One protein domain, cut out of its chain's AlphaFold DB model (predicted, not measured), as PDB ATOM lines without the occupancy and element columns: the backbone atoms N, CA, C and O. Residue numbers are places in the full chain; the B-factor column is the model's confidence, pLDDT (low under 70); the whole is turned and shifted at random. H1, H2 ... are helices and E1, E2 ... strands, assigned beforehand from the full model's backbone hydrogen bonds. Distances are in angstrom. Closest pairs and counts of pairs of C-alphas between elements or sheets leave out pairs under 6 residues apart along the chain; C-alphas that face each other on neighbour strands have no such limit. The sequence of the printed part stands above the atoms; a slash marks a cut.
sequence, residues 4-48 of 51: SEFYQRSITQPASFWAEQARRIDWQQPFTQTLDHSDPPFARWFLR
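Overview. This is residues 4 to 48 of the 51 residues of a protein of Citrobacter koseri (UniProt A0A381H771). A two-stranded hairpin, E1 and E2, has the short helix H2 packed beside E1, while H1 turns a corner from H2. A loop, residues 23 to 32, joins H2 to E1. The 45 printed residues hold H1, H2, E1 and E2 in that order, of mixed class, with the sheet E1 - E2 antiparallel. The whole is only just loose, close to compact, with a radius of gyration of the C-alphas of 11.5 A, and flat, spanning 32 by 28 by 10 A.

Arrangement. E1, residues 33 to 36, and E2, residues 44 to 47, form an antiparallel hairpin at 164 degrees, with N 36 and O 44 at 2.8 A, within hydrogen-bond range. The closest C-alphas of H2, residues 14 to 22, and E1 are those of Ala 15 and Leu 35, 5.4 A apart. H2 and E2 are near each other, with 7 pairs of C-alphas within 10 A. H1, residues 4 to 12, and H2 only just touch, with 3 pairs of C-alphas within 8 A, and only at the corner; the closest C-alphas are those of Ser 10 and Phe 17, 5.6 A apart. They run opposite ways at a steep tilt of 65 degrees. H1 is apart from E1 and E2. In H1 and H2 every O i to N i+4 pair is within hydrogen-bond range.

Along the chain. E1 measures 7.2 A, E2 6.8 A, H2 11.7 A and H1 12.1 A from first to last C-alpha. H1 begins at C-alpha 4 (-38.835, 64.398, 81.514), and E2 ends at C-alpha 47 (-31.179, 85.867, 64.886).

Size, cuts and confidence. The C-alphas of Ser 4 and Gln 28 are the two farthest apart, 32.5 A. The printed part has no cut, and no link is long. No printed residue is under 70 in pLDDT.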
ATOM      1  N   SER A   4     -37.692  63.544  81.186       94.06
ATOM      2  CA  SER A   4     -38.835  64.398  81.514       94.06
ATOM      3  C   SER A   4     -38.412  65.795  81.966       94.06
ATOM      4  O   SER A   4     -38.953  66.781  81.477       94.06
ATOM      5  N   GLU A   5     -37.405  65.905  82.837       92.38
ATOM      6  CA  GLU A   5     -36.870  67.208  83.261       92.38
ATOM      7  C   GLU A   5     -36.214  67.960  82.096       92.38
ATOM      8  O   GLU A   5     -36.382  69.173  81.954       92.38
ATOM      9  N   PHE A   6     -35.491  67.239  81.235       93.25
ATOM     10  CA  PHE A   6     -34.855  67.812  80.050       93.25
ATOM     11  C   PHE A   6     -35.892  68.360  79.060       93.25
ATOM     12  O   PHE A   6     -35.769  69.490  78.587       93.25
ATOM     13  N   TYR A   7     -36.952  67.590  78.804       93.56
ATOM     14  CA  TYR A   7     -38.083  67.997  77.975       93.56
ATOM     15  C   TYR A   7     -38.836  69.188  78.578       93.56
ATOM     16  O   TYR A   7     -39.119  70.164  77.894       93.56
ATOM     17  N   GLN A   8     -39.106  69.172  79.881       95.81
ATOM     18  CA  GLN A   8     -39.827  70.265  80.529       95.81
ATOM     19  C   GLN A   8     -39.045  71.584  80.488       95.81
ATOM     20  O   GLN A   8     -39.636  72.658  80.333       95.81
ATOM     21  N   ARG A   9     -37.712  71.527  80.565       94.81
ATOM     22  CA  ARG A   9     -36.859  72.712  80.435       94.81
ATOM     23  C   ARG A   9     -36.875  73.294  79.020       94.81
ATOM     24  O   ARG A   9     -36.844  74.514  78.884       94.81
ATOM     25  N   SER A  10     -36.985  72.458  77.983       94.25
ATOM     26  CA  SER A  10     -37.076  72.937  76.595       94.25
ATOM     27  C   SER A  10     -38.353  73.742  76.326       94.25
ATOM     28  O   SER A  10     -38.345  74.630  75.476       94.25
ATOM     29  N   ILE A  11     -39.419  73.482  77.094       94.19
ATOM     30  CA  ILE A  11     -40.711  74.175  76.993       94.19
ATOM     31  C   ILE A  11     -40.778  75.398  77.907       94.19
ATOM     32  O   ILE A  11     -41.241  76.455  77.491       94.19
ATOM     33  N   THR A  12     -40.349  75.262  79.163       96.19
ATOM     34  CA  THR A  12     -40.482  76.330  80.173       96.19
ATOM     35  C   THR A  12     -39.410  77.408  80.046       96.19
ATOM     36  O   THR A  12     -39.648  78.556  80.411       96.19
ATOM     37  N   GLN A  13     -38.232  77.064  79.519       94.94
ATOM     38  CA  GLN A  13     -37.103  77.980  79.336       94.94
ATOM     39  C   GLN A  13     -36.528  77.879  77.914       94.94
ATOM     40  O   GLN A  13     -35.333  77.621  77.739       94.94
ATOM     41  N   PRO A  14     -37.355  78.100  76.877       94.56
ATOM     42  CA  PRO A  14     -37.015  77.762  75.502       94.56
ATOM     43  C   PRO A  14     -35.804  78.551  74.988       94.56
ATOM     44  O   PRO A  14     -34.897  77.969  74.399       94.56
ATOM     45  N   ALA A  15     -35.729  79.857  75.271       94.62
ATOM     46  CA  ALA A  15     -34.608  80.697  74.847       94.62
ATOM     47  C   ALA A  15     -33.269  80.209  75.426       94.62
ATOM     48  O   ALA A  15     -32.321  79.988  74.681       94.62
ATOM     49  N   SER A  16     -33.189  79.992  76.741       95.56
ATOM     50  CA  SER A  16     -31.947  79.556  77.393       95.56
ATOM     51  C   SER A  16     -31.569  78.130  77.004       95.56
ATOM     52  O   SER A  16     -30.410  77.856  76.696       95.56
ATOM     53  N   PHE A  17     -32.550  77.226  76.966       96.56
ATOM     54  CA  PHE A  17     -32.328  75.831  76.609       96.56
ATOM     55  C   PHE A  17     -31.778  75.699  75.186       96.56
ATOM     56  O   PHE A  17     -30.732  75.082  74.974       96.56
ATOM     57  N   TRP A  18     -32.443  76.319  74.208       96.00
ATOM     58  CA  TRP A  18     -32.010  76.242  72.817       96.00
ATOM     59  C   TRP A  18     -30.731  77.039  72.557       96.00
ATOM     60  O   TRP A  18     -29.973  76.657  71.672       96.00
ATOM     61  N   ALA A  19     -30.419  78.068  73.353       96.44
ATOM     62  CA  ALA A  19     -29.130  78.757  73.281       96.44
ATOM     63  C   ALA A  19     -27.980  77.809  73.643       96.44
ATOM     64  O   ALA A  19     -26.977  77.750  72.935       96.44
ATOM     65  N   GLU A  20     -28.136  77.046  74.729       96.00
ATOM     66  CA  GLU A  20     -27.151  76.051  75.164       96.00
ATOM     67  C   GLU A  20     -26.959  74.950  74.120       96.00
ATOM     68  O   GLU A  20     -25.822  74.571  73.837       96.00
ATOM     69  N   GLN A  21     -28.052  74.453  73.530       95.88
ATOM     70  CA  GLN A  21     -27.960  73.428  72.489       95.88
ATOM     71  C   GLN A  21     -27.321  73.983  71.210       95.88
ATOM     72  O   GLN A  21     -26.436  73.347  70.643       95.88
ATOM     73  N   ALA A  22     -27.698  75.190  70.781       95.88
ATOM     74  CA  ALA A  22     -27.190  75.793  69.551       95.88
ATOM     75  C   ALA A  22     -25.716  76.205  69.631       95.88
ATOM     76  O   ALA A  22     -25.046  76.222  68.605       95.88
ATOM     77  N   ARG A  23     -25.171  76.480  70.824       94.38
ATOM     78  CA  ARG A  23     -23.724  76.719  71.016       94.38
ATOM     79  C   ARG A  23     -22.848  75.505  70.698       94.38
ATOM     80  O   ARG A  23     -21.640  75.661  70.575       94.38
ATOM     81  N   ARG A  24     -23.430  74.306  70.600       95.38
ATOM     82  CA  ARG A  24     -22.714  73.071  70.239       95.38
ATOM     83  C   ARG A  24     -22.559  72.892  68.730       95.38
ATOM     84  O   ARG A  24     -21.840  71.997  68.302       95.38
ATOM     85  N   ILE A  25     -23.268  73.695  67.942       94.94
ATOM     86  CA  ILE A  25     -23.172  73.702  66.486       94.94
ATOM     87  C   ILE A  25     -22.003  74.613  66.108       94.94
ATOM     88  O   ILE A  25     -21.882  75.717  66.641       94.94
ATOM     89  N   ASP A  26     -21.159  74.157  65.186       95.00
ATOM     90  CA  ASP A  26     -20.150  75.011  64.566       95.00
ATOM     91  C   ASP A  26     -20.847  75.931  63.560       95.00
ATOM     92  O   ASP A  26     -21.280  75.519  62.479       95.00
ATOM     93  N   TRP A  27     -21.053  77.177  63.975       93.94
ATOM     94  CA  TRP A  27     -21.625  78.199  63.122       93.94
ATOM     95  C   TRP A  27     -20.506  78.912  62.381       93.94
ATOM     96  O   TRP A  27     -19.654  79.537  63.008       93.94
ATOM     97  N   GLN A  28     -20.617  78.983  61.053       94.75
ATOM     98  CA  GLN A  28     -19.799  79.913  60.267       94.75
ATOM     99  C   GLN A  28     -19.923  81.350  60.798       94.75
ATOM    100  O   GLN A  28     -18.974  82.130  60.759       94.75
ATOM    101  N   GLN A  29     -21.113  81.707  61.288       92.12
ATOM    102  CA  GLN A  29     -21.408  82.997  61.891       92.12
ATOM    103  C   GLN A  29     -22.295  82.801  63.129       92.12
ATOM    104  O   GLN A  29     -23.456  82.417  62.974       92.12
ATOM    105  N   PRO A  30     -21.791  83.072  64.348       93.12
ATOM    106  CA  PRO A  30     -22.569  82.908  65.571       93.12
ATOM    107  C   PRO A  30     -23.829  83.784  65.597       93.12
ATOM    108  O   PRO A  30     -23.818  84.929  65.135       93.12
ATOM    109  N   PHE A  31     -24.906  83.257  66.182       94.56
ATOM    110  CA  PHE A  31     -26.114  84.029  66.472       94.56
ATOM    111  C   PHE A  31     -25.878  84.983  67.650       94.56
ATOM    112  O   PHE A  31     -25.093  84.702  68.556       94.56
ATOM    113  N   THR A  32     -26.611  86.095  67.678       94.12
ATOM    114  CA  THR A  32     -26.560  87.070  68.781       94.12
ATOM    115  C   THR A  32     -27.805  87.016  69.662       94.12
ATOM    116  O   THR A  32     -27.763  87.448  70.809       94.12
ATOM    117  N   GLN A  33     -28.916  86.482  69.147       94.94
ATOM    118  CA  GLN A  33     -30.172  86.359  69.880       94.94
ATOM    119  C   GLN A  33     -30.835  85.014  69.575       94.94
ATOM    120  O   GLN A  33     -31.064  84.676  68.418       94.94
ATOM    121  N   THR A  34     -31.147  84.234  70.609       95.75
ATOM    122  CA  THR A  34     -31.689  82.878  70.423       95.75
ATOM    123  C   THR A  34     -33.155  82.868  70.031       95.75
ATOM    124  O   THR A  34     -33.526  82.125  69.132       95.75
ATOM    125  N   LEU A  35     -33.979  83.677  70.690       94.81
ATOM    126  CA  LEU A  35     -35.409  83.769  70.439       94.81
ATOM    127  C   LEU A  35     -35.813  85.239  70.461       94.81
ATOM    128  O   LEU A  35     -35.450  85.986  71.374       94.81
ATOM    129  N   ASP A  36     -36.563  85.642  69.452       93.88
ATOM    130  CA  ASP A  36     -37.326  86.874  69.434       93.88
ATOM    131  C   ASP A  36     -38.806  86.533  69.287       93.88
ATOM    132  O   ASP A  36     -39.225  85.951  68.287       93.88
ATOM    133  N   HIS A  37     -39.578  86.879  70.312       90.88
ATOM    134  CA  HIS A  37     -41.025  86.686  70.362       90.88
ATOM    135  C   HIS A  37     -41.742  88.036  70.558       90.88
ATOM    136  O   HIS A  37     -42.834  88.104  71.121       90.88
ATOM    137  N   SER A  38     -41.120  89.142  70.138       91.50
ATOM    138  CA  SER A  38     -41.713  90.474  70.290       91.50
ATOM    139  C   SER A  38     -42.921  90.726  69.378       91.50
ATOM    140  O   SER A  38     -43.667  91.661  69.645       91.50
ATOM    141  N   ASP A  39     -43.106  89.933  68.316       91.00
ATOM    142  CA  ASP A  39     -44.147  90.123  67.291       91.00
ATOM    143  C   ASP A  39     -44.971  88.837  67.049       91.00
ATOM    144  O   ASP A  39     -44.747  88.112  66.076       91.00
ATOM    145  N   PRO A  40     -45.891  88.467  67.961       87.81
ATOM    146  CA  PRO A  40     -46.769  87.314  67.765       87.81
ATOM    147  C   PRO A  40     -47.655  87.475  66.511       87.81
ATOM    148  O   PRO A  40     -48.177  88.565  66.287       87.81
ATOM    149  N   PRO A  41     -47.907  86.409  65.721       91.38
ATOM    150  CA  PRO A  41     -47.589  84.997  65.969       91.38
ATOM    151  C   PRO A  41     -46.194  84.557  65.478       91.38
ATOM    152  O   PRO A  41     -45.905  83.360  65.443       91.38
ATOM    153  N   PHE A  42     -45.327  85.489  65.077       90.62
ATOM    154  CA  PHE A  42     -44.056  85.191  64.419       90.62
ATOM    155  C   PHE A  42     -42.889  85.130  65.411       90.62
ATOM    156  O   PHE A  42     -42.223  86.121  65.711       90.62
ATOM    157  N   ALA A  43     -42.579  83.923  65.881       93.12
ATOM    158  CA  ALA A  43     -41.346  83.669  66.616       93.12
ATOM    159  C   ALA A  43     -40.152  83.559  65.654       93.12
ATOM    160  O   ALA A  43     -40.165  82.757  64.717       93.12
ATOM    161  N   ARG A  44     -39.090  84.328  65.907       94.06
ATOM    162  CA  ARG A  44     -37.828  84.252  65.158       94.06
ATOM    163  C   ARG A  44     -36.751  83.614  66.026       94.06
ATOM    164  O   ARG A  44     -36.608  83.962  67.195       94.06
ATOM    165  N   TRP A  45     -35.978  82.702  65.449       95.19
ATOM    166  CA  TRP A  45     -34.956  81.933  66.160       95.19
ATOM    167  C   TRP A  45     -33.564  82.184  65.589       95.19
ATOM    168  O   TRP A  45     -33.418  82.387  64.387       95.19
ATOM    169  N   PHE A  46     -32.555  82.147  66.462       95.25
ATOM    170  CA  PHE A  46     -31.130  82.272  66.128       95.25
ATOM    171  C   PHE A  46     -30.824  83.490  65.250       95.25
ATOM    172  O   PHE A  46     -30.114  83.408  64.248       95.25
ATOM    173  N   LEU A  47     -31.379  84.641  65.631       93.81
ATOM    174  CA  LEU A  47     -31.179  85.867  64.886       93.81
ATOM    175  C   LEU A  47     -29.745  86.354  65.015       93.81
ATOM    176  O   LEU A  47     -29.100  86.307  66.072       93.81
ATOM    177  N   ARG A  48     -29.315  86.945  63.914       88.88
ATOM    178  CA  ARG A  48     -28.120  87.750  63.824       88.88
ATOM    179  C   ARG A  48     -28.538  89.207  63.723       88.88
ATOM    180  O   ARG A  48     -29.165  89.604  62.745       88.88
TER     181      ARG A  48